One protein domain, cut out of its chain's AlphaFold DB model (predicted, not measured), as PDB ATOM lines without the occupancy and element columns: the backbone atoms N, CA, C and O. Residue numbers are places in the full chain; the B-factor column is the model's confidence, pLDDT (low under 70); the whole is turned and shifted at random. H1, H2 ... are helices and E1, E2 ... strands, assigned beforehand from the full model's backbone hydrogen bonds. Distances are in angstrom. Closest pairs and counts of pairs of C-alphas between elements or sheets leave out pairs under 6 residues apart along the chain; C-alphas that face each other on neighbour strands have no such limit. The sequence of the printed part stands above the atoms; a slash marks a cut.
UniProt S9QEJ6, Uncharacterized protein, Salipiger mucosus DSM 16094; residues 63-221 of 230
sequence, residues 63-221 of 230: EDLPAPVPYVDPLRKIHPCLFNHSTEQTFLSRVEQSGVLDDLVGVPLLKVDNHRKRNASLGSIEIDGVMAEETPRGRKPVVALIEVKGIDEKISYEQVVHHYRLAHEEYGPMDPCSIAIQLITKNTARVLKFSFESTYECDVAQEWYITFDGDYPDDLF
ATOM      1  N   GLU A  63     -53.930 -41.914 -52.219       75.50
ATOM      2  CA  GLU A  63     -53.118 -42.654 -53.193       75.50
ATOM      3  C   GLU A  63     -52.047 -41.800 -53.891       75.50
ATOM      4  O   GLU A  63     -51.038 -42.343 -54.339       75.50
ATOM      5  N   ASP A  64     -52.259 -40.485 -53.977       76.94
ATOM      6  CA  ASP A  64     -51.365 -39.545 -54.663       76.94
ATOM      7  C   ASP A  64     -50.303 -38.960 -53.711       76.94
ATOM      8  O   ASP A  64     -49.465 -38.151 -54.118       76.94
ATOM      9  N   LEU A  65     -50.326 -39.361 -52.435       73.44
ATOM     10  CA  LEU A  65     -49.429 -38.825 -51.421       73.44
ATOM     11  C   LEU A  65     -48.024 -39.427 -51.540       73.44
ATOM     12  O   LEU A  65     -47.874 -40.635 -51.750       73.44
ATOM     13  N   PRO A  66     -46.968 -38.615 -51.357       75.31
ATOM     14  CA  PRO A  66     -45.620 -39.142 -51.250       75.31
ATOM     15  C   PRO A  66     -45.511 -40.078 -50.041       75.31
ATOM     16  O   PRO A  66     -46.247 -39.956 -49.060       75.31
ATOM     17  N   ALA A  67     -44.560 -41.013 -50.110       76.44
ATOM     18  CA  ALA A  67     -44.315 -41.938 -49.012       76.44
ATOM     19  C   ALA A  67     -44.050 -41.150 -47.712       76.44
ATOM     20  O   ALA A  67     -43.173 -40.279 -47.704       76.44
ATOM     21  N   PRO A  68     -44.790 -41.433 -46.627       76.94
ATOM     22  CA  PRO A  68     -44.649 -40.692 -45.387       76.94
ATOM     23  C   PRO A  68     -43.285 -40.953 -44.751       76.94
ATOM     24  O   PRO A  68     -42.747 -42.063 -44.825       76.94
ATOM     25  N   VAL A  69     -42.742 -39.936 -44.084       77.44
ATOM     26  CA  VAL A  69     -41.525 -40.070 -43.283       77.44
ATOM     27  C   VAL A  69     -41.862 -40.929 -42.061       77.44
ATOM     28  O   VAL A  69     -42.735 -40.541 -41.276       77.44
ATOM     29  N   PRO A  70     -41.222 -42.101 -41.883       78.56
ATOM     30  CA  PRO A  70     -41.459 -42.924 -40.711       78.56
ATOM     31  C   PRO A  70     -40.804 -42.271 -39.493       78.56
ATOM     32  O   PRO A  70     -39.607 -41.986 -39.501       78.56
ATOM     33  N   TYR A  71     -41.576 -42.088 -38.428       79.38
ATOM     34  CA  TYR A  71     -41.069 -41.651 -37.137       79.38
ATOM     35  C   TYR A  71     -41.270 -42.745 -36.095       79.38
ATOM     36  O   TYR A  71     -42.375 -43.262 -35.917       79.38
ATOM     37  N   VAL A  72     -40.178 -43.084 -35.410       74.12
ATOM     38  CA  VAL A  72     -40.201 -43.997 -34.271       74.12
ATOM     39  C   VAL A  72     -40.440 -43.176 -33.016       74.12
ATOM     40  O   VAL A  72     -39.552 -42.435 -32.602       74.12
ATOM     41  N   ASP A  73     -41.617 -43.322 -32.417       68.81
ATOM     42  CA  ASP A  73     -42.037 -42.605 -31.221       68.81
ATOM     43  C   ASP A  73     -41.231 -43.098 -30.001       68.81
ATOM     44  O   ASP A  73     -41.466 -44.205 -29.491       68.81
ATOM     45  N   PRO A  74     -40.259 -42.306 -29.501       64.75
ATOM     46  CA  PRO A  74     -39.396 -42.734 -28.407       64.75
ATOM     47  C   PRO A  74     -40.175 -42.884 -27.095       64.75
ATOM     48  O   PRO A  74     -39.725 -43.593 -26.188       64.75
ATOM     49  N   LEU A  75     -41.353 -42.261 -26.986       61.41
ATOM     50  CA  LEU A  75     -42.174 -42.294 -25.787       61.41
ATOM     51  C   LEU A  75     -43.233 -43.404 -25.804       61.41
ATOM     52  O   LEU A  75     -43.871 -43.631 -24.773       61.41
ATOM     53  N   ARG A  76     -43.354 -44.180 -26.891       63.00
ATOM     54  CA  ARG A  76     -44.307 -45.302 -27.052       63.00
ATOM     55  C   ARG A  76     -44.351 -46.278 -25.868       63.00
ATOM     56  O   ARG A  76     -45.394 -46.850 -25.570       63.00
ATOM     57  N   LYS A  77     -43.223 -46.484 -25.177       56.91
ATOM     58  CA  LYS A  77     -43.105 -47.405 -24.024       56.91
ATOM     59  C   LYS A  77     -43.519 -46.795 -22.677       56.91
ATOM     60  O   LYS A  77     -43.665 -47.531 -21.707       56.91
ATOM     61  N   ILE A  78     -43.678 -45.477 -22.614       56.12
ATOM     62  CA  ILE A  78     -43.993 -44.695 -21.405       56.12
ATOM     63  C   ILE A  78     -45.412 -44.081 -21.528       56.12
ATOM     64  O   ILE A  78     -46.083 -43.833 -20.529       56.12
ATOM     65  N   HIS A  79     -45.893 -43.896 -22.762       54.09
ATOM     66  CA  HIS A  79     -47.087 -43.137 -23.147       54.09
ATOM     67  C   HIS A  79     -48.476 -43.635 -22.701       54.09
ATOM     68  O   HIS A  79     -49.305 -42.762 -22.436       54.09
ATOM     69  N   PRO A  80     -48.795 -44.949 -22.599       53.03
ATOM     70  CA  PRO A  80     -50.189 -45.392 -22.430       53.03
ATOM     71  C   PRO A  80     -50.897 -44.826 -21.190       53.03
ATOM     72  O   PRO A  80     -52.115 -44.696 -21.181       53.03
ATOM     73  N   CYS A  81     -50.135 -44.465 -20.151       48.94
ATOM     74  CA  CYS A  81     -50.662 -43.936 -18.890       48.94
ATOM     75  C   CYS A  81     -50.534 -42.407 -18.747       48.94
ATOM     76  O   CYS A  81     -51.106 -41.843 -17.817       48.94
ATOM     77  N   LEU A  82     -49.759 -41.741 -19.615       48.12
ATOM     78  CA  LEU A  82     -49.466 -40.299 -19.524       48.12
ATOM     79  C   LEU A  82     -50.365 -39.457 -20.438       48.12
ATOM     80  O   LEU A  82     -50.592 -38.282 -20.158       48.12
ATOM     81  N   PHE A  83     -50.909 -40.065 -21.492       47.66
ATOM     82  CA  PHE A  83     -51.741 -39.401 -22.490       47.66
ATOM     83  C   PHE A  83     -53.133 -40.031 -22.492       47.66
ATOM     84  O   PHE A  83     -53.506 -40.761 -23.403       47.66
ATOM     85  N   ASN A  84     -53.937 -39.721 -21.471       43.72
ATOM     86  CA  ASN A  84     -55.383 -39.996 -21.469       43.72
ATOM     87  C   ASN A  84     -56.150 -39.014 -22.382       43.72
ATOM     88  O   ASN A  84     -57.225 -38.512 -22.052       43.72
ATOM     89  N   HIS A  85     -55.557 -38.653 -23.514       46.31
ATOM     90  CA  HIS A  85     -56.082 -37.629 -24.397       46.31
ATOM     91  C   HIS A  85     -56.179 -38.243 -25.783       46.31
ATOM     92  O   HIS A  85     -55.259 -38.204 -26.589       46.31
ATOM     93  N   SER A  86     -57.330 -38.848 -26.026       49.12
ATOM     94  CA  SER A  86     -57.837 -39.400 -27.282       49.12
ATOM     95  C   SER A  86     -57.953 -38.377 -28.429       49.12
ATOM     96  O   SER A  86     -58.776 -38.528 -29.329       49.12
ATOM     97  N   THR A  87     -57.194 -37.283 -28.365       66.44
ATOM     98  CA  THR A  87     -57.511 -35.996 -28.978       66.44
ATOM     99  C   THR A  87     -56.354 -35.468 -29.823       66.44
ATOM    100  O   THR A  87     -55.203 -35.895 -29.693       66.44
ATOM    101  N   GLU A  88     -56.669 -34.486 -30.665       74.25
ATOM    102  CA  GLU A  88     -55.755 -33.701 -31.507       74.25
ATOM    103  C   GLU A  88     -54.473 -33.256 -30.782       74.25
ATOM    104  O   GLU A  88     -53.399 -33.208 -31.375       74.25
ATOM    105  N   GLN A  89     -54.553 -33.038 -29.470       78.06
ATOM    106  CA  GLN A  89     -53.442 -32.610 -28.619       78.06
ATOM    107  C   GLN A  89     -52.360 -33.679 -28.402       78.06
ATOM    108  O   GLN A  89     -51.165 -33.365 -28.354       78.06
ATOM    109  N   THR A  90     -52.739 -34.956 -28.319       77.38
ATOM    110  CA  THR A  90     -51.748 -36.046 -28.284       77.38
ATOM    111  C   THR A  90     -51.029 -36.135 -29.615       77.38
ATOM    112  O   THR A  90     -49.818 -36.341 -29.657       77.38
ATOM    113  N   PHE A  91     -51.760 -35.932 -30.708       80.50
ATOM    114  CA  PHE A  91     -51.173 -35.969 -32.034       80.50
ATOM    115  C   PHE A  91     -50.220 -34.791 -32.270       80.50
ATOM    116  O   PHE A  91     -49.103 -35.005 -32.739       80.50
ATOM    117  N   LEU A  92     -50.605 -33.580 -31.853       87.56
ATOM    118  CA  LEU A  92     -49.731 -32.407 -31.866       87.56
ATOM    119  C   LEU A  92     -48.408 -32.694 -31.155       87.56
ATOM    120  O   LEU A  92     -47.344 -32.469 -31.720       87.56
ATOM    121  N   SER A  93     -48.477 -33.275 -29.955       84.94
ATOM    122  CA  SER A  93     -47.288 -33.589 -29.157       84.94
ATOM    123  C   SER A  93     -46.329 -34.543 -29.882       84.94
ATOM    124  O   SER A  93     -45.114 -34.384 -29.787       84.94
ATOM    125  N   ARG A  94     -46.855 -35.517 -30.637       83.69
ATOM    126  CA  ARG A  94     -46.031 -36.435 -31.443       83.69
ATOM    127  C   ARG A  94     -45.382 -35.715 -32.623       83.69
ATOM    128  O   ARG A  94     -44.201 -35.922 -32.889       83.69
ATOM    129  N   VAL A  95     -46.134 -34.852 -33.307       88.62
ATOM    130  CA  VAL A  95     -45.618 -34.036 -34.416       88.62
ATOM    131  C   VAL A  95     -44.513 -33.095 -33.927       88.62
ATOM    132  O   VAL A  95     -43.451 -33.051 -34.541       88.62
ATOM    133  N   GLU A  96     -44.700 -32.426 -32.789       88.75
ATOM    134  CA  GLU A  96     -43.679 -31.569 -32.168       88.75
ATOM    135  C   GLU A  96     -42.391 -32.344 -31.850       88.75
ATOM    136  O   GLU A  96     -41.299 -31.907 -32.199       88.75
ATOM    137  N   GLN A  97     -42.508 -33.525 -31.239       85.50
ATOM    138  CA  GLN A  97     -41.349 -34.352 -30.876       85.50
ATOM    139  C   GLN A  97     -40.649 -34.989 -32.076       85.50
ATOM    140  O   GLN A  97     -39.504 -35.434 -31.962       85.50
ATOM    141  N   SER A  98     -41.326 -35.055 -33.223       86.25
ATOM    142  CA  SER A  98     -40.754 -35.659 -34.420       86.25
ATOM    143  C   SER A  98     -39.661 -34.831 -35.086       86.25
ATOM    144  O   SER A  98     -38.909 -35.372 -35.892       86.25
ATOM    145  N   GLY A  99     -39.574 -33.536 -34.766       88.19
ATOM    146  CA  GLY A  99     -38.693 -32.593 -35.457       88.19
ATOM    147  C   GLY A  99     -39.214 -32.153 -36.829       88.19
ATOM    148  O   GLY A  99     -38.639 -31.252 -37.431       88.19
ATOM    149  N   VAL A 100     -40.339 -32.700 -37.311       91.06
ATOM    150  CA  VAL A 100     -40.884 -32.351 -38.636       91.06
ATOM    151  C   VAL A 100     -41.235 -30.867 -38.758       91.06
ATOM    152  O   VAL A 100     -41.139 -30.301 -39.841       91.06
ATOM    153  N   LEU A 101     -41.626 -30.216 -37.657       93.69
ATOM    154  CA  LEU A 101     -41.918 -28.782 -37.652       93.69
ATOM    155  C   LEU A 101     -40.648 -27.945 -37.840       93.69
ATOM    156  O   LEU A 101     -40.691 -26.943 -38.554       93.69
ATOM    157  N   ASP A 102     -39.522 -28.381 -37.276       94.00
ATOM    158  CA  ASP A 102     -38.229 -27.721 -37.459       94.00
ATOM    159  C   ASP A 102     -37.772 -27.834 -38.914       94.00
ATOM    160  O   ASP A 102     -37.358 -26.838 -39.512       94.00
ATOM    161  N   ASP A 103     -37.914 -29.023 -39.507       92.00
ATOM    162  CA  ASP A 103     -37.568 -29.279 -40.907       92.00
ATOM    163  C   ASP A 103     -38.465 -28.485 -41.873       92.00
ATOM    164  O   ASP A 103     -37.974 -27.838 -42.803       92.00
ATOM    165  N   LEU A 104     -39.778 -28.476 -41.622       93.50
ATOM    166  CA  LEU A 104     -40.776 -27.749 -42.415       93.50
ATOM    167  C   LEU A 104     -40.562 -26.226 -42.358       93.50
ATOM    168  O   LEU A 104     -40.713 -25.499 -43.351       93.50
ATOM    169  N   VAL A 105     -40.236 -25.698 -41.176       93.25
ATOM    170  CA  VAL A 105     -39.996 -24.262 -41.006       93.25
ATOM    171  C   VAL A 105     -38.590 -23.874 -41.470       93.25
ATOM    172  O   VAL A 105     -38.436 -22.796 -42.055       93.25
ATOM    173  N   GLY A 106     -37.610 -24.761 -41.306       92.62
ATOM    174  CA  GLY A 106     -36.199 -24.569 -41.643       92.62
ATOM    175  C   GLY A 106     -35.350 -24.017 -40.492       92.62
ATOM    176  O   GLY A 106     -34.212 -23.599 -40.723       92.62
ATOM    177  N   VAL A 107     -35.889 -23.972 -39.268       93.25
ATOM    178  CA  VAL A 107     -35.168 -23.596 -38.042       93.25
ATOM    179  C   VAL A 107     -35.686 -24.358 -36.826       93.25
ATOM    180  O   VAL A 107     -36.862 -24.699 -36.815       93.25
ATOM    181  N   PRO A 108     -34.849 -24.548 -35.788       94.31
ATOM    182  CA  PRO A 108     -35.289 -25.133 -34.528       94.31
ATOM    183  C   PRO A 108     -36.382 -24.292 -33.868       94.31
ATOM    184  O   PRO A 108     -36.209 -23.077 -33.681       94.31
ATOM    185  N   LEU A 109     -37.483 -24.940 -33.501       94.56
ATOM    186  CA  LEU A 109     -38.612 -24.323 -32.828       94.56
ATOM    187  C   LEU A 109     -38.697 -24.790 -31.375       94.56
ATOM    188  O   LEU A 109     -38.657 -25.976 -31.060       94.56
ATOM    189  N   LEU A 110     -38.908 -23.837 -30.473       93.44
ATOM    190  CA  LEU A 110     -39.293 -24.104 -29.098       93.44
ATOM    191  C   LEU A 110     -40.783 -23.891 -28.916       93.44
ATOM    192  O   LEU A 110     -41.369 -22.922 -29.397       93.44
ATOM    193  N   LYS A 111     -41.381 -24.788 -28.144       91.88
ATOM    194  CA  LYS A 111     -42.765 -24.678 -27.711       91.88
ATOM    195  C   LYS A 111     -42.943 -23.491 -26.765       91.88
ATOM    196  O   LYS A 111     -42.267 -23.405 -25.742       91.88
ATOM    197  N   VAL A 112     -43.862 -22.593 -27.109       90.75
ATOM    198  CA  VAL A 112     -44.157 -21.364 -26.357       90.75
ATOM    199  C   VAL A 112     -45.453 -21.500 -25.571       90.75
ATOM    200  O   VAL A 112     -45.505 -21.111 -24.407       90.75
ATOM    201  N   ASP A 113     -46.501 -22.033 -26.199       86.06
ATOM    202  CA  ASP A 113     -47.830 -22.141 -25.597       86.06
ATOM    203  C   ASP A 113     -48.597 -23.346 -26.165       86.06
ATOM    204  O   ASP A 113     -48.271 -23.863 -27.238       86.06
ATOM    205  N   ASN A 114     -49.619 -23.784 -25.433       82.19
ATOM    206  CA  ASN A 114     -50.476 -24.926 -25.744       82.19
ATOM    207  C   ASN A 114     -51.941 -24.512 -25.839       82.19
ATOM    208  O   ASN A 114     -52.348 -23.588 -25.138       82.19
ATOM    209  N   HIS A 115     -52.710 -25.253 -26.643       81.44
ATOM    210  CA  HIS A 115     -54.173 -25.250 -26.766       81.44
ATOM    211  C   HIS A 115     -54.885 -24.126 -26.007       81.44
ATOM    212  O   HIS A 115     -55.294 -24.266 -24.848       81.44
ATOM    213  N   ARG A 116     -55.019 -22.981 -26.678       83.75
ATOM    214  CA  ARG A 116     -55.593 -21.774 -26.096       83.75
ATOM    215  C   ARG A 116     -56.612 -21.149 -27.023       83.75
ATOM    216  O   ARG A 116     -56.449 -21.069 -28.239       83.75
ATOM    217  N   LYS A 117     -57.638 -20.591 -26.392       81.69
ATOM    218  CA  LYS A 117     -58.605 -19.723 -27.043       81.69
ATOM    219  C   LYS A 117     -58.226 -18.274 -26.779       81.69
ATOM    220  O   LYS A 117     -58.155 -17.843 -25.627       81.69
ATOM    221  N   ARG A 118     -57.992 -17.513 -27.844       80.75
ATOM    222  CA  ARG A 118     -57.546 -16.124 -27.765       80.75
ATOM    223  C   ARG A 118     -58.614 -15.174 -28.280       80.75
ATOM    224  O   ARG A 118     -59.131 -15.354 -29.373       80.75
ATOM    225  N   ASN A 119     -58.953 -14.164 -27.481       78.62
ATOM    226  CA  ASN A 119     -59.799 -13.063 -27.935       78.62
ATOM    227  C   ASN A 119     -58.907 -12.030 -28.622       78.62
ATOM    228  O   ASN A 119     -58.168 -11.316 -27.947       78.62
ATOM    229  N   ALA A 120     -58.977 -11.988 -29.944       78.62
ATOM    230  CA  ALA A 120     -58.277 -11.036 -30.788       78.62
ATOM    231  C   ALA A 120     -59.251  -9.978 -31.322       78.62
ATOM    232  O   ALA A 120     -60.466 -10.056 -31.094       78.62
ATOM    233  N   SER A 121     -58.727  -9.013 -32.080       78.94
ATOM    234  CA  SER A 121     -59.548  -8.070 -32.857       78.94
ATOM    235  C   SER A 121     -60.583  -8.820 -33.723       78.94
ATOM    236  O   SER A 121     -61.752  -8.441 -33.791       78.94
ATOM    237  N   LEU A 122     -60.168  -9.976 -34.250       78.56
ATOM    238  CA  LEU A 122     -60.891 -10.913 -35.115       78.56
ATOM    239  C   LEU A 122     -61.972 -11.740 -34.419       78.56
ATOM    240  O   LEU A 122     -62.619 -12.577 -35.041       78.56
ATOM    241  N   GLY A 123     -62.178 -11.533 -33.123       80.69
ATOM    242  CA  GLY A 123     -62.997 -12.412 -32.306       80.69
ATOM    243  C   GLY A 123     -62.167 -13.533 -31.698       80.69
ATOM    244  O   GLY A 123     -60.984 -13.370 -31.407       80.69
ATOM    245  N   SER A 124     -62.816 -14.656 -31.406       82.81
ATOM    246  CA  SER A 124     -62.163 -15.719 -30.658       82.81
ATOM    247  C   SER A 124     -61.516 -16.736 -31.589       82.81
ATOM    248  O   SER A 124     -62.223 -17.457 -32.286       82.81
ATOM    249  N   ILE A 125     -60.189 -16.798 -31.554       87.44
ATOM    250  CA  ILE A 125     -59.365 -17.705 -32.350       87.44
ATOM    251  C   ILE A 125     -58.916 -18.860 -31.460       87.44
ATOM    252  O   ILE A 125     -58.461 -18.647 -30.337       87.44
ATOM    253  N   GLU A 126     -59.060 -20.078 -31.959       88.25
ATOM    254  CA  GLU A 126     -58.523 -21.285 -31.336       88.25
ATOM    255  C   GLU A 126     -57.152 -21.597 -31.934       88.25
ATOM    256  O   GLU A 126     -56.954 -21.490 -33.146       88.25
ATOM    257  N   ILE A 127     -56.191 -21.901 -31.069       91.00
ATOM    258  CA  ILE A 127     -54.810 -22.204 -31.434       91.00
ATOM    259  C   ILE A 127     -54.425 -23.455 -30.667       91.00
ATOM    260  O   ILE A 127     -54.489 -23.451 -29.436       91.00
ATOM    261  N   ASP A 128     -53.999 -24.495 -31.371       92.44
ATOM    262  CA  ASP A 128     -53.641 -25.765 -30.748       92.44
ATOM    263  C   ASP A 128     -52.205 -25.766 -30.234       92.44
ATOM    264  O   ASP A 128     -51.940 -26.332 -29.174       92.44
ATOM    265  N   GLY A 129     -51.304 -25.063 -30.924       93.50
ATOM    266  CA  GLY A 129     -49.919 -24.890 -30.496       93.50
ATOM    267  C   GLY A 129     -49.323 -23.562 -30.947       93.50
ATOM    268  O   GLY A 129     -49.665 -23.030 -32.005       93.50
ATOM    269  N   VAL A 130     -48.409 -23.030 -30.135       95.06
ATOM    270  CA  VAL A 130     -47.544 -21.909 -30.517       95.06
ATOM    271  C   VAL A 130     -46.100 -22.330 -30.325       95.06
ATOM    272  O   VAL A 130     -45.711 -22.754 -29.234       95.06
ATOM    273  N   MET A 131     -45.295 -22.160 -31.365       95.31
ATOM    274  CA  MET A 131     -43.855 -22.377 -31.305       95.31
ATOM    275  C   MET A 131     -43.107 -21.161 -31.847       95.31
ATOM    276  O   MET A 131     -43.645 -20.406 -32.651       95.31
ATOM    277  N   ALA A 132     -41.872 -20.944 -31.414       94.88
ATOM    278  CA  ALA A 132     -41.038 -19.846 -31.889       94.88
ATOM    279  C   ALA A 132     -39.591 -20.297 -32.070       94.88
ATOM    280  O   ALA A 132     -39.133 -21.219 -31.403       94.88
ATOM    281  N   GLU A 133     -38.872 -19.636 -32.970       94.38
ATOM    282  CA  GLU A 133     -37.463 -19.920 -33.227       94.38
ATOM    283  C   GLU A 133     -36.623 -19.795 -31.951       94.38
ATOM    284  O   GLU A 133     -36.630 -18.753 -31.291       94.38
ATOM    285  N   GLU A 134     -35.864 -20.846 -31.636       84.69
ATOM    286  CA  GLU A 134     -35.048 -20.917 -30.420       84.69
ATOM    287  C   GLU A 134     -33.974 -19.822 -30.367       84.69
ATOM    288  O   GLU A 134     -33.736 -19.203 -29.331       84.69
ATOM    289  N   THR A 135     -33.283 -19.601 -31.488       80.88
ATOM    290  CA  THR A 135     -32.138 -18.687 -31.572       80.88
ATOM    291  C   THR A 135     -32.206 -17.858 -32.857       80.88
ATOM    292  O   THR A 135     -31.804 -18.350 -33.914       80.88
ATOM    293  N   PRO A 136     -32.648 -16.587 -32.790       77.31
ATOM    294  CA  PRO A 136     -32.745 -15.720 -33.962       77.31
ATOM    295  C   PRO A 136     -31.366 -15.422 -34.567       77.31
ATOM    296  O   PRO A 136     -30.479 -14.879 -33.905       77.31
ATOM    297  N   ARG A 137     -31.172 -15.729 -35.853       78.06
ATOM    298  CA  ARG A 137     -29.862 -15.608 -36.536       78.06
ATOM    299  C   ARG A 137     -29.642 -14.270 -37.252       78.06
ATOM    300  O   ARG A 137     -29.273 -14.243 -38.422       78.06
ATOM    301  N   GLY A 138     -29.905 -13.149 -36.579       76.75
ATOM    302  CA  GLY A 138     -29.757 -11.809 -37.180       76.75
ATOM    303  C   GLY A 138     -30.803 -11.471 -38.256       76.75
ATOM    304  O   GLY A 138     -30.661 -10.476 -38.961       76.75
ATOM    305  N   ARG A 139     -31.859 -12.285 -38.356       85.88
ATOM    306  CA  ARG A 139     -33.106 -12.003 -39.081       85.88
ATOM    307  C   ARG A 139     -34.265 -11.904 -38.089       85.88
ATOM    308  O   ARG A 139     -34.085 -12.180 -36.902       85.88
ATOM    309  N   LYS A 140     -35.450 -11.532 -38.573       88.00
ATOM    310  CA  LYS A 140     -36.671 -11.632 -37.770       88.00
ATOM    311  C   LYS A 140     -36.868 -13.092 -37.326       88.00
ATOM    312  O   LYS A 140     -36.727 -13.972 -38.177       88.00
ATOM    313  N   PRO A 141     -37.115 -13.368 -36.033       92.75
ATOM    314  CA  PRO A 141     -37.380 -14.727 -35.562       92.75
ATOM    315  C   PRO A 141     -38.677 -15.260 -36.161       92.75
ATOM    316  O   PRO A 141     -39.588 -14.470 -36.375       92.75
ATOM    317  N   VAL A 142     -38.801 -16.570 -36.366       94.75
ATOM    318  CA  VAL A 142     -40.089 -17.167 -36.763       94.75
ATOM    319  C   VAL A 142     -40.984 -17.403 -35.545       94.75
ATOM    320  O   VAL A 142     -40.502 -17.853 -34.505       94.75
ATOM    321  N   VAL A 143     -42.288 -17.171 -35.696       96.12
ATOM    322  CA  VAL A 143     -43.332 -17.683 -34.795       96.12
ATOM    323  C   VAL A 143     -44.329 -18.520 -35.588       96.12
ATOM    324  O   VAL A 143     -44.885 -18.062 -36.584       96.12
ATOM    325  N   ALA A 144     -44.540 -19.758 -35.160       96.56
ATOM    326  CA  ALA A 144     -45.481 -20.692 -35.744       96.56
ATOM    327  C   ALA A 144     -46.749 -20.787 -34.889       96.56
ATOM    328  O   ALA A 144     -46.678 -21.134 -33.709       96.56
ATOM    329  N   LEU A 145     -47.902 -20.501 -35.492       96.94
ATOM    330  CA  LEU A 145     -49.211 -20.828 -34.927       96.94
ATOM    331  C   LEU A 145     -49.731 -22.081 -35.628       96.94
ATOM    332  O   LEU A 145     -49.659 -22.183 -36.855       96.94
ATOM    333  N   ILE A 146     -50.198 -23.033 -34.826       96.44
ATOM    334  CA  ILE A 146     -50.528 -24.384 -35.266       96.44
ATOM    335  C   ILE A 146     -52.007 -24.656 -34.996       96.44
ATOM    336  O   ILE A 146     -52.492 -24.441 -33.880       96.44
ATOM    337  N   GLU A 147     -52.707 -25.158 -36.010       95.06
ATOM    338  CA  GLU A 147     -53.999 -25.833 -35.866       95.06
ATOM    339  C   GLU A 147     -53.853 -27.335 -36.102       95.06
ATOM    340  O   GLU A 147     -53.046 -27.770 -36.929       95.06
ATOM    341  N   VAL A 148     -54.660 -28.123 -35.398       93.06
ATOM    342  CA  VAL A 148     -54.778 -29.561 -35.620       93.06
ATOM    343  C   VAL A 148     -56.215 -29.906 -35.986       93.06
ATOM    344  O   VAL A 148     -57.157 -29.344 -35.440       93.06
ATOM    345  N   LYS A 149     -56.365 -30.812 -36.949       90.94
ATOM    346  CA  LYS A 149     -57.640 -31.311 -37.458       90.94
ATOM    347  C   LYS A 149     -57.675 -32.829 -37.408       90.94
ATOM    348  O   LYS A 149     -56.718 -33.494 -37.822       90.94
ATOM    349  N   GLY A 150     -58.788 -33.376 -36.932       87.75
ATOM    350  CA  GLY A 150     -59.083 -34.809 -36.986       87.75
ATOM    351  C   GLY A 150     -59.229 -35.384 -38.409       87.75
ATOM    352  O   GLY A 150     -59.214 -34.658 -39.399       87.75
ATOM    353  N   ILE A 151     -59.416 -36.711 -38.494       83.00
ATOM    354  CA  ILE A 151     -59.438 -37.506 -39.746       83.00
ATOM    355  C   ILE A 151     -60.511 -37.052 -40.749       83.00
ATOM    356  O   ILE A 151     -60.286 -37.095 -41.955       83.00
ATOM    357  N   ASP A 152     -61.649 -36.567 -40.257       80.38
ATOM    358  CA  ASP A 152     -62.773 -36.110 -41.088       80.38
ATOM    359  C   ASP A 152     -62.963 -34.586 -41.040       80.38
ATOM    360  O   ASP A 152     -63.960 -34.046 -41.531       80.38
ATOM    361  N   GLU A 153     -62.029 -33.877 -40.408       84.31
ATOM    362  CA  GLU A 153     -62.097 -32.432 -40.278       84.31
ATOM    363  C   GLU A 153     -61.341 -31.735 -41.404       84.31
ATOM    364  O   GLU A 153     -60.308 -32.196 -41.887       84.31
ATOM    365  N   LYS A 154     -61.877 -30.588 -41.821       86.62
ATOM    366  CA  LYS A 154     -61.284 -29.768 -42.871       86.62
ATOM    367  C   LYS A 154     -60.376 -28.704 -42.280       86.62
ATOM    368  O   LYS A 154     -60.714 -28.072 -41.278       86.62
ATOM    369  N   ILE A 155     -59.278 -28.437 -42.977       90.12
ATOM    370  CA  ILE A 155     -58.469 -27.242 -42.750       90.12
ATOM    371  C   ILE A 155     -59.274 -26.041 -43.250       90.12
ATOM    372  O   ILE A 155     -59.721 -26.017 -44.403       90.12
ATOM    373  N   SER A 156     -59.485 -25.062 -42.369       87.44
ATOM    374  CA  SER A 156     -60.254 -23.859 -42.679       87.44
ATOM    375  C   SER A 156     -59.333 -22.765 -43.202       87.44
ATOM    376  O   SER A 156     -58.410 -22.333 -42.517       87.44
ATOM    377  N   TYR A 157     -59.631 -22.253 -44.396       88.62
ATOM    378  CA  TYR A 157     -58.911 -21.112 -44.963       88.62
ATOM    379  C   TYR A 157     -58.988 -19.877 -44.048       88.62
ATOM    380  O   TYR A 157     -58.003 -19.160 -43.877       88.62
ATOM    381  N   GLU A 158     -60.141 -19.643 -43.409       88.06
ATOM    382  CA  GLU A 158     -60.300 -18.558 -42.435       88.06
ATOM    383  C   GLU A 158     -59.365 -18.756 -41.234       88.06
ATOM    384  O   GLU A 158     -58.718 -17.803 -40.806       88.06
ATOM    385  N   GLN A 159     -59.252 -19.984 -40.714       89.69
ATOM    386  CA  GLN A 159     -58.417 -20.283 -39.548       89.69
ATOM    387  C   GLN A 159     -56.927 -20.056 -39.845       89.69
ATOM    388  O   GLN A 159     -56.254 -19.384 -39.060       89.69
ATOM    389  N   VAL A 160     -56.457 -20.478 -41.023       93.31
ATOM    390  CA  VAL A 160     -55.104 -20.193 -41.534       93.31
ATOM    391  C   VAL A 160     -54.837 -18.681 -41.602       93.31
ATOM    392  O   VAL A 160     -53.819 -18.185 -41.111       93.31
ATOM    393  N   VAL A 161     -55.777 -17.907 -42.157       92.69
ATOM    394  CA  VAL A 161     -55.665 -16.439 -42.222       92.69
ATOM    395  C   VAL A 161     -55.690 -15.803 -40.828       92.69
ATOM    396  O   VAL A 161     -54.932 -14.868 -40.554       92.69
ATOM    397  N   HIS A 162     -56.535 -16.293 -39.926       92.38
ATOM    398  CA  HIS A 162     -56.630 -15.800 -38.554       92.38
ATOM    399  C   HIS A 162     -55.353 -16.046 -37.759       92.38
ATOM    400  O   HIS A 162     -54.912 -15.142 -37.053       92.38
ATOM    401  N   HIS A 163     -54.734 -17.218 -37.897       94.25
ATOM    402  CA  HIS A 163     -53.441 -17.517 -37.279       94.25
ATOM    403  C   HIS A 163     -52.359 -16.566 -37.785       94.25
ATOM    404  O   HIS A 163     -51.671 -15.944 -36.981       94.25
ATOM    405  N   TYR A 164     -52.271 -16.353 -39.099       94.12
ATOM    406  CA  TYR A 164     -51.316 -15.405 -39.678       94.12
ATOM    407  C   TYR A 164     -51.506 -13.970 -39.169       94.12
ATOM    408  O   TYR A 164     -50.546 -13.300 -38.783       94.12
ATOM    409  N   ARG A 165     -52.752 -13.487 -39.128       92.69
ATOM    410  CA  ARG A 165     -53.066 -12.141 -38.627       92.69
ATOM    411  C   ARG A 165     -52.800 -12.011 -37.132       92.69
ATOM    412  O   ARG A 165     -52.196 -11.028 -36.716       92.69
ATOM    413  N   LEU A 166     -53.200 -13.004 -36.343       92.69
ATOM    414  CA  LEU A 166     -52.954 -13.017 -34.905       92.69
ATOM    415  C   LEU A 166     -51.458 -13.024 -34.596       92.69
ATOM    416  O   LEU A 166     -51.014 -12.337 -33.679       92.69
ATOM    417  N   ALA A 167     -50.679 -13.764 -35.383       92.69
ATOM    418  CA  ALA A 167     -49.237 -13.798 -35.240       92.69
ATOM    419  C   ALA A 167     -48.616 -12.402 -35.450       92.69
ATOM    420  O   ALA A 167     -47.790 -11.973 -34.649       92.69
ATOM    421  N   HIS A 168     -49.079 -11.645 -36.451       90.81
ATOM    422  CA  HIS A 168     -48.681 -10.240 -36.634       90.81
ATOM    423  C   HIS A 168     -49.118  -9.328 -35.482       90.81
ATOM    424  O   HIS A 168     -48.351  -8.459 -35.069       90.81
ATOM    425  N   GLU A 169     -50.337  -9.503 -34.968       90.06
ATOM    426  CA  GLU A 169     -50.878  -8.674 -33.883       90.06
ATOM    427  C   GLU A 169     -50.140  -8.891 -32.554       90.06
ATOM    428  O   GLU A 169     -49.817  -7.925 -31.862       90.06
ATOM    429  N   GLU A 170     -49.864 -10.144 -32.185       89.69
ATOM    430  CA  GLU A 170     -49.283 -10.479 -30.879       89.69
ATOM    431  C   GLU A 170     -47.759 -10.550 -30.883       89.69
ATOM    432  O   GLU A 170     -47.124 -10.268 -29.865       89.69
ATOM    433  N   TYR A 171     -47.169 -10.915 -32.019       88.44
ATOM    434  CA  TYR A 171     -45.746 -11.214 -32.138       88.44
ATOM    435  C   TYR A 171     -45.072 -10.349 -33.206       88.44
ATOM    436  O   TYR A 171     -44.051 -10.748 -33.746       88.44
ATOM    437  N   GLY A 172     -45.584  -9.142 -33.476       79.75
ATOM    438  CA  GLY A 172     -45.180  -8.244 -34.573       79.75
ATOM    439  C   GLY A 172     -43.687  -8.079 -34.946       79.75
ATOM    440  O   GLY A 172     -43.420  -7.805 -36.119       79.75
ATOM    441  N   PRO A 173     -42.676  -8.219 -34.057       84.19
ATOM    442  CA  PRO A 173     -41.272  -8.275 -34.494       84.19
ATOM    443  C   PRO A 173     -40.846  -9.599 -35.169       84.19
ATOM    444  O   PRO A 173     -39.752  -9.653 -35.735       84.19
ATOM    445  N   MET A 174     -41.664 -10.648 -35.101       89.88
ATOM    446  CA  MET A 174     -41.414 -11.989 -35.635       89.88
ATOM    447  C   MET A 174     -42.032 -12.172 -37.027       89.88
ATOM    448  O   MET A 174     -43.014 -11.523 -37.382       89.88
ATOM    449  N   ASP A 175     -41.451 -13.074 -37.813       92.75
ATOM    450  CA  ASP A 175     -42.007 -13.547 -39.075       92.75
ATOM    451  C   ASP A 175     -43.060 -14.631 -38.783       92.75
ATOM    452  O   ASP A 175     -42.726 -15.686 -38.231       92.75
ATOM    453  N   PRO A 176     -44.337 -14.396 -39.122       94.94
ATOM    454  CA  PRO A 176     -45.399 -15.338 -38.816       94.94
ATOM    455  C   PRO A 176     -45.414 -16.519 -39.785       94.94
ATOM    456  O   PRO A 176     -45.281 -16.365 -41.001       94.94
ATOM    457  N   CYS A 177     -45.650 -17.700 -39.231       95.19
ATOM    458  CA  CYS A 177     -45.794 -18.961 -39.936       95.19
ATOM    459  C   CYS A 177     -47.113 -19.609 -39.494       95.19
ATOM    460  O   CYS A 177     -47.288 -19.932 -38.322       95.19
ATOM    461  N   SER A 178     -48.059 -19.782 -40.417       96.56
ATOM    462  CA  SER A 178     -49.266 -20.565 -40.136       96.56
ATOM    463  C   SER A 178     -49.006 -22.012 -40.527       96.56
ATOM    464  O   SER A 178     -48.524 -22.267 -41.637       96.56
ATOM    465  N   ILE A 179     -49.327 -22.943 -39.631       97.56
ATOM    466  CA  ILE A 179     -49.166 -24.380 -39.845       97.56
ATOM    467  C   ILE A 179     -50.486 -25.086 -39.549       97.56
ATOM    468  O   ILE A 179     -51.104 -24.840 -38.517       97.56
ATOM    469  N   ALA A 180     -50.891 -25.998 -40.430       95.88
ATOM    470  CA  ALA A 180     -52.010 -26.899 -40.179       95.88
ATOM    471  C   ALA A 180     -51.531 -28.348 -40.163       95.88
ATOM    472  O   ALA A 180     -50.772 -28.774 -41.036       95.88
ATOM    473  N   ILE A 181     -51.995 -29.108 -39.179       94.88
ATOM    474  CA  ILE A 181     -51.788 -30.549 -39.074       94.88
ATOM    475  C   ILE A 181     -53.144 -31.214 -39.264       94.88
ATOM    476  O   ILE A 181     -54.079 -30.936 -38.524       94.88
ATOM    477  N   GLN A 182     -53.253 -32.121 -40.223       92.50
ATOM    478  CA  GLN A 182     -54.466 -32.899 -40.452       92.50
ATOM    479  C   GLN A 182     -54.148 -34.378 -40.306       92.50
ATOM    480  O   GLN A 182     -53.275 -34.907 -41.001       92.50
ATOM    481  N   LEU A 183     -54.854 -35.056 -39.406       88.75
ATOM    482  CA  LEU A 183     -54.788 -36.508 -39.334       88.75
ATOM    483  C   LEU A 183     -55.406 -37.083 -40.613       88.75
ATOM    484  O   LEU A 183     -56.491 -36.691 -41.013       88.75
ATOM    485  N   ILE A 184     -54.714 -38.022 -41.250       86.56
ATOM    486  CA  ILE A 184     -55.242 -38.808 -42.378       86.56
ATOM    487  C   ILE A 184     -55.704 -40.171 -41.865       86.56
ATOM    488  O   ILE A 184     -56.720 -40.717 -42.281       86.56
ATOM    489  N   THR A 185     -54.934 -40.733 -40.937       82.56
ATOM    490  CA  THR A 185     -55.255 -41.967 -40.223       82.56
ATOM    491  C   THR A 185     -54.859 -41.803 -38.758       82.56
ATOM    492  O   THR A 185     -54.285 -40.787 -38.369       82.56
ATOM    493  N   LYS A 186     -55.095 -42.825 -37.926       77.56
ATOM    494  CA  LYS A 186     -54.655 -42.822 -36.518       77.56
ATOM    495  C   LYS A 186     -53.145 -42.610 -36.349       77.56
ATOM    496  O   LYS A 186     -52.706 -42.098 -35.324       77.56
ATOM    497  N   ASN A 187     -52.366 -43.002 -37.355       79.06
ATOM    498  CA  ASN A 187     -50.907 -43.005 -37.300       79.06
ATOM    499  C   ASN A 187     -50.267 -42.131 -38.373       79.06
ATOM    500  O   ASN A 187     -49.048 -42.086 -38.442       79.06
ATOM    501  N   THR A 188     -51.038 -41.472 -39.234       84.25
ATOM    502  CA  THR A 188     -50.494 -40.659 -40.328       84.25
ATOM    503  C   THR A 188     -51.123 -39.288 -40.314       84.25
ATOM    504  O   THR A 188     -52.345 -39.176 -40.220       84.25
ATOM    505  N   ALA A 189     -50.294 -38.264 -40.463       88.88
ATOM    506  CA  ALA A 189     -50.761 -36.907 -40.655       88.88
ATOM    507  C   ALA A 189     -50.044 -36.200 -41.784       88.88
ATOM    508  O   ALA A 189     -48.901 -36.495 -42.138       88.88
ATOM    509  N   ARG A 190     -50.769 -35.216 -42.282       92.75
ATOM    510  CA  ARG A 190     -50.325 -34.194 -43.195       92.75
ATOM    511  C   ARG A 190     -49.979 -32.945 -42.404       92.75
ATOM    512  O   ARG A 190     -50.761 -32.529 -41.552       92.75
ATOM    513  N   VAL A 191     -48.834 -32.346 -42.691       94.62
ATOM    514  CA  VAL A 191     -48.375 -31.106 -42.066       94.62
ATOM    515  C   VAL A 191     -48.144 -30.077 -43.163       94.62
ATOM    516  O   VAL A 191     -47.329 -30.292 -44.060       94.62
ATOM    517  N   LEU A 192     -48.881 -28.973 -43.104       95.50
ATOM    518  CA  LEU A 192     -48.876 -27.913 -44.103       95.50
ATOM    519  C   LEU A 192     -48.309 -26.634 -43.513       95.50
ATOM    520  O   LEU A 192     -48.771 -26.176 -42.472       95.50
ATOM    521  N   LYS A 193     -47.365 -26.025 -44.224       96.50
ATOM    522  CA  LYS A 193     -46.902 -24.660 -43.977       96.50
ATOM    523  C   LYS A 193     -47.442 -23.753 -45.067       96.50
ATOM    524  O   LYS A 193     -47.265 -24.037 -46.253       96.50
ATOM    525  N   PHE A 194     -48.028 -22.633 -44.662       96.00
ATOM    526  CA  PHE A 194     -48.615 -21.672 -45.590       96.00
ATOM    527  C   PHE A 194     -47.678 -20.493 -45.868       96.00
ATOM    528  O   PHE A 194     -47.012 -19.979 -44.965       96.00
ATOM    529  N   SER A 195     -47.645 -20.044 -47.121       93.94
ATOM    530  CA  SER A 195     -47.113 -18.741 -47.530       93.94
ATOM    531  C   SER A 195     -48.263 -17.780 -47.799       93.94
ATOM    532  O   SER A 195     -49.361 -18.194 -48.156       93.94
ATOM    533  N   PHE A 196     -48.003 -16.485 -47.636       93.25
ATOM    534  CA  PHE A 196     -48.994 -15.434 -47.834       93.25
ATOM    535  C   PHE A 196     -48.458 -14.420 -48.846       93.25
ATOM    536  O   PHE A 196     -47.416 -13.806 -48.610       93.25
ATOM    537  N   GLU A 197     -49.162 -14.240 -49.966       91.31
ATOM    538  CA  GLU A 197     -48.916 -13.136 -50.912       91.31
ATOM    539  C   GLU A 197     -49.498 -11.824 -50.363       91.31
ATOM    540  O   GLU A 197     -48.962 -10.736 -50.572       91.31
ATOM    541  N   SER A 198     -50.610 -11.933 -49.632       90.56
ATOM    542  CA  SER A 198     -51.237 -10.846 -48.886       90.56
ATOM    543  C   SER A 198     -52.012 -11.411 -47.694       90.56
ATOM    544  O   SER A 198     -52.112 -12.622 -47.533       90.56
ATOM    545  N   THR A 199     -52.614 -10.550 -46.871       88.75
ATOM    546  CA  THR A 199     -53.361 -10.964 -45.671       88.75
ATOM    547  C   THR A 199     -54.415 -12.048 -45.921       88.75
ATOM    548  O   THR A 199     -54.630 -12.872 -45.041       88.75
ATOM    549  N   TYR A 200     -55.071 -12.049 -47.086       91.19
ATOM    550  CA  TYR A 200     -56.157 -12.987 -47.416       91.19
ATOM    551  C   TYR A 200     -55.806 -13.948 -48.548       91.19
ATOM    552  O   TYR A 200     -56.665 -14.725 -48.942       91.19
ATOM    553  N   GLU A 201     -54.591 -13.877 -49.090       91.25
ATOM    554  CA  GLU A 201     -54.145 -14.712 -50.210       91.25
ATOM    555  C   GLU A 201     -53.005 -15.588 -49.705       91.25
ATOM    556  O   GLU A 201     -51.884 -15.094 -49.518       91.25
ATOM    557  N   CYS A 202     -53.301 -16.859 -49.445       91.94
ATOM    558  CA  CYS A 202     -52.325 -17.829 -48.983       91.94
ATOM    559  C   CYS A 202     -52.319 -19.094 -49.832       91.94
ATOM    560  O   CYS A 202     -53.308 -19.457 -50.468       91.94
ATOM    561  N   ASP A 203     -51.171 -19.760 -49.824       92.00
ATOM    562  CA  ASP A 203     -50.973 -21.024 -50.509       92.00
ATOM    563  C   ASP A 203     -50.141 -21.980 -49.642       92.00
ATOM    564  O   ASP A 203     -49.415 -21.561 -48.736       92.00
ATOM    565  N   VAL A 204     -50.245 -23.280 -49.904       93.06
ATOM    566  CA  VAL A 204     -49.383 -24.305 -49.313       93.06
ATOM    567  C   VAL A 204     -47.979 -24.137 -49.888       93.06
ATOM    568  O   VAL A 204     -47.727 -24.422 -51.060       93.06
ATOM    569  N   ALA A 205     -47.062 -23.667 -49.047       93.88
ATOM    570  CA  ALA A 205     -45.662 -23.463 -49.394       93.88
ATOM    571  C   ALA A 205     -44.852 -24.753 -49.267       93.88
ATOM    572  O   ALA A 205     -43.949 -25.006 -50.062       93.88
ATOM    573  N   GLN A 206     -45.150 -25.538 -48.232       93.25
ATOM    574  CA  GLN A 206     -44.551 -26.843 -47.999       93.25
ATOM    575  C   GLN A 206     -45.570 -27.784 -47.377       93.25
ATOM    576  O   GLN A 206     -46.455 -27.369 -46.628       93.25
ATOM    577  N   GLU A 207     -45.393 -29.059 -47.674       92.56
ATOM    578  CA  GLU A 207     -46.314 -30.115 -47.310       92.56
ATOM    579  C   GLU A 207     -45.528 -31.385 -47.021       92.56
ATOM    580  O   GLU A 207     -44.699 -31.812 -47.827       92.56
ATOM    581  N   TRP A 208     -45.755 -31.943 -45.840       91.50
ATOM    582  CA  TRP A 208     -45.063 -33.123 -45.347       91.50
ATOM    583  C   TRP A 208     -46.068 -34.161 -44.871       91.50
ATOM    584  O   TRP A 208     -47.145 -33.831 -44.375       91.50
ATOM    585  N   TYR A 209     -45.671 -35.422 -44.985       89.38
ATOM    586  CA  TYR A 209     -46.431 -36.563 -44.503       89.38
ATOM    587  C   TYR A 209     -45.583 -37.301 -43.489       89.38
ATOM    588  O   TYR A 209     -44.445 -37.673 -43.780       89.38
ATOM    589  N   ILE A 210     -46.136 -37.508 -42.303       87.25
ATOM    590  CA  ILE A 210     -45.472 -38.226 -41.224       87.25
ATOM    591  C   ILE A 210     -46.323 -39.418 -40.818       87.25
ATOM    592  O   ILE A 210     -47.529 -39.282 -40.597       87.25
ATOM    593  N   THR A 211     -45.686 -40.583 -40.710       86.44
ATOM    594  CA  THR A 211     -46.304 -41.790 -40.167       86.44
ATOM    595  C   THR A 211     -45.564 -42.211 -38.916       86.44
ATOM    596  O   THR A 211     -44.355 -42.423 -38.927       86.44
ATOM    597  N   PHE A 212     -46.313 -42.361 -37.837       80.81
ATOM    598  CA  PHE A 212     -45.798 -42.796 -36.559       80.81
ATOM    599  C   PHE A 212     -45.903 -44.315 -36.419       80.81
ATOM    600  O   PHE A 212     -46.887 -44.924 -36.848       80.81
ATOM    601  N   ASP A 213     -44.906 -44.934 -35.797       72.62
ATOM    602  CA  ASP A 213     -44.919 -46.365 -35.527       72.62
ATOM    603  C   ASP A 213     -45.838 -46.744 -34.342       72.62
ATOM    604  O   ASP A 213     -45.916 -46.063 -33.318       72.62
ATOM    605  N   GLY A 214     -46.510 -47.893 -34.468       60.31
ATOM    606  CA  GLY A 214     -47.303 -48.512 -33.404       60.31
ATOM    607  C   GLY A 214     -48.786 -48.131 -33.395       60.31
ATOM    608  O   GLY A 214     -49.152 -46.962 -33.450       60.31
ATOM    609  N   ASP A 215     -49.641 -49.146 -33.271       52.50
ATOM    610  CA  ASP A 215     -51.064 -48.965 -32.996       52.50
ATOM    611  C   ASP A 215     -51.253 -48.617 -31.518       52.50
ATOM    612  O   ASP A 215     -50.845 -49.373 -30.631       52.50
ATOM    613  N   TYR A 216     -51.889 -47.479 -31.239       50.84
ATOM    614  CA  TYR A 216     -52.536 -47.310 -29.943       50.84
ATOM    615  C   TYR A 216     -53.754 -48.233 -29.901       50.84
ATOM    616  O   TYR A 216     -54.482 -48.303 -30.897       50.84
ATOM    617  N   PRO A 217     -53.990 -48.942 -28.785       47.88
ATOM    618  CA  PRO A 217     -55.170 -49.778 -28.660       47.88
ATOM    619  C   PRO A 217     -56.432 -48.932 -28.905       47.88
ATOM    620  O   PRO A 217     -56.514 -47.757 -28.538       47.88
ATOM    621  N   ASP A 218     -57.391 -49.514 -29.629       45.69
ATOM    622  CA  ASP A 218     -58.588 -48.825 -30.133       45.69
ATOM    623  C   ASP A 218     -59.454 -48.191 -29.027       45.69
ATOM    624  O   ASP A 218     -60.277 -47.313 -29.301       45.69
ATOM    625  N   ASP A 219     -59.257 -48.617 -27.782       44.47
ATOM    626  CA  ASP A 219     -59.940 -48.148 -26.579       44.47
ATOM    627  C   ASP A 219     -59.564 -46.713 -26.177       44.47
ATOM    628  O   ASP A 219     -60.381 -46.022 -25.571       44.47
ATOM    629  N   LEU A 220     -58.396 -46.219 -26.595       44.22
ATOM    630  CA  LEU A 220     -57.966 -44.837 -26.370       44.22
ATOM    631  C   LEU A 220     -58.591 -43.832 -27.342       44.22
ATOM    632  O   LEU A 220     -58.385 -42.643 -27.159       44.22
ATOM    633  N   PHE A 221     -59.347 -44.258 -28.358       44.25
ATOM    634  CA  PHE A 221     -60.030 -43.355 -29.303       44.25
ATOM    635  C   PHE A 221     -61.544 -43.285 -29.084       44.25
ATOM    636  O   PHE A 221     -62.246 -42.564 -29.798       44.25
TER     637      PHE A 221
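This is residues 63 to 221 of the 230 residues of an uncharacterized protein of Salipiger mucosus DSM 16094 (UniProt S9QEJ6). One twisted sheet of seven strands curls like part of a barrel, with H1 and H2 over one face, inside the curl, and the longest helix, H3, over the other face. E2 and E3 bend sharply, while E1 is only a short strand at the sheet's other edge; the last helix, H4, lies off the sheet at one end of the longest axis. The printed part has 159 residues with four named helices and seven named strands, in the order E1 H1 H2 E2 E3 E4 H3 E5 E6 E7 H4; the sheet runs E1 E7 E6 E5 E4 E3 E2 and is mixed. The class is mixed, helices and strands, and the whole is compact, with a radius of gyration of the C-alphas of 15.6 A and spans of 43 by 34 by 34 A.

Begin in the sheet with E5, residues 175 to 185: find C-alpha 175 at (-42.007, -13.547, -39.075), from where the strand runs 31.4 A. Next come E6, residues 188 to 198, 31.0 A long, and E7, residues 201 to 212, 32.3 A long and ending at C-alpha 212 at (-45.798, -42.796, -36.559). On the other side of E5 look for E4, residues 142 to 149, 22.6 A; E3, residues 123 to 133, 26.6 A; and E2, residues 109 to 120, 23.8 A. E2 bends by 86 degrees at residue 117 and E3 by 75 degrees at residue 128. The short edge strand E1 is residues 69 to 71. Among the helices, H3 covers residues 157 to 171, 20.9 A, and H1 residues 88 to 97, 14.4 A, beginning at C-alpha 88 at (-55.755, -33.701, -31.507). H2 is residues 100 to 105 and H4 residues 218 to 221.

Start where E5 and E4 run parallel, at 25 degrees: N 177 and O 143 are 2.8 A apart, within hydrogen-bond range. E4, H3 and E5 form a strand-helix-strand unit, two parallel neighbour strands with a helix between, whose crossover is right-handed. Walk outward from E4 to find the meander E2 E3 E4, each strand the antiparallel neighbour of the one before; look for N 131 and O 144 at 2.9 A in the hairpin of E3 and E4, and N 118 and O 125 at 2.8 A in that of E2 and E3. The other meander is E5 E6 E7, with N 182 and O 190 at 2.9 A in the first hairpin and N 191 and O 208 at 2.8 A in the second. E1 is parallel to E7, with N 71 and O 211 at 2.8 A. The sheet has three layers with its helices: H1 and H2 on one face, H3 on the other. H3 comes closest to E5 at the C-alphas of Ala 167 and Pro 176, 5.5 A. The closest C-alphas of H1 and E4 are those of Glu 88 and Val 148, 5.9 A apart; the closest of H2 and E7 are those of Leu 104 and Gln 206, 6.8 A apart, and the closest of H2 and E2 are those of Asp 102 and Leu 109, 5.8 A apart. H1 and H2 are close but not clearly touching, about perpendicular at 77 degrees, with the C-alphas of Val 95 and Leu 101 closest at 7.2 A. H4 is not on the sheet. In H1, H2 and H3 every O i to N i+4 pair is within hydrogen-bond range; H4 is too short for one.

The two C-alphas farthest apart, those of Gly 138 and Asp 219, stand 48.4 A from each other. The printed part has no cut. Its one long link, from E1 to H1, is residues 72 to 87. The mean pLDDT of the printed part is 82.9; look for values under 70 at residues 73 to 87 and 214 to 221.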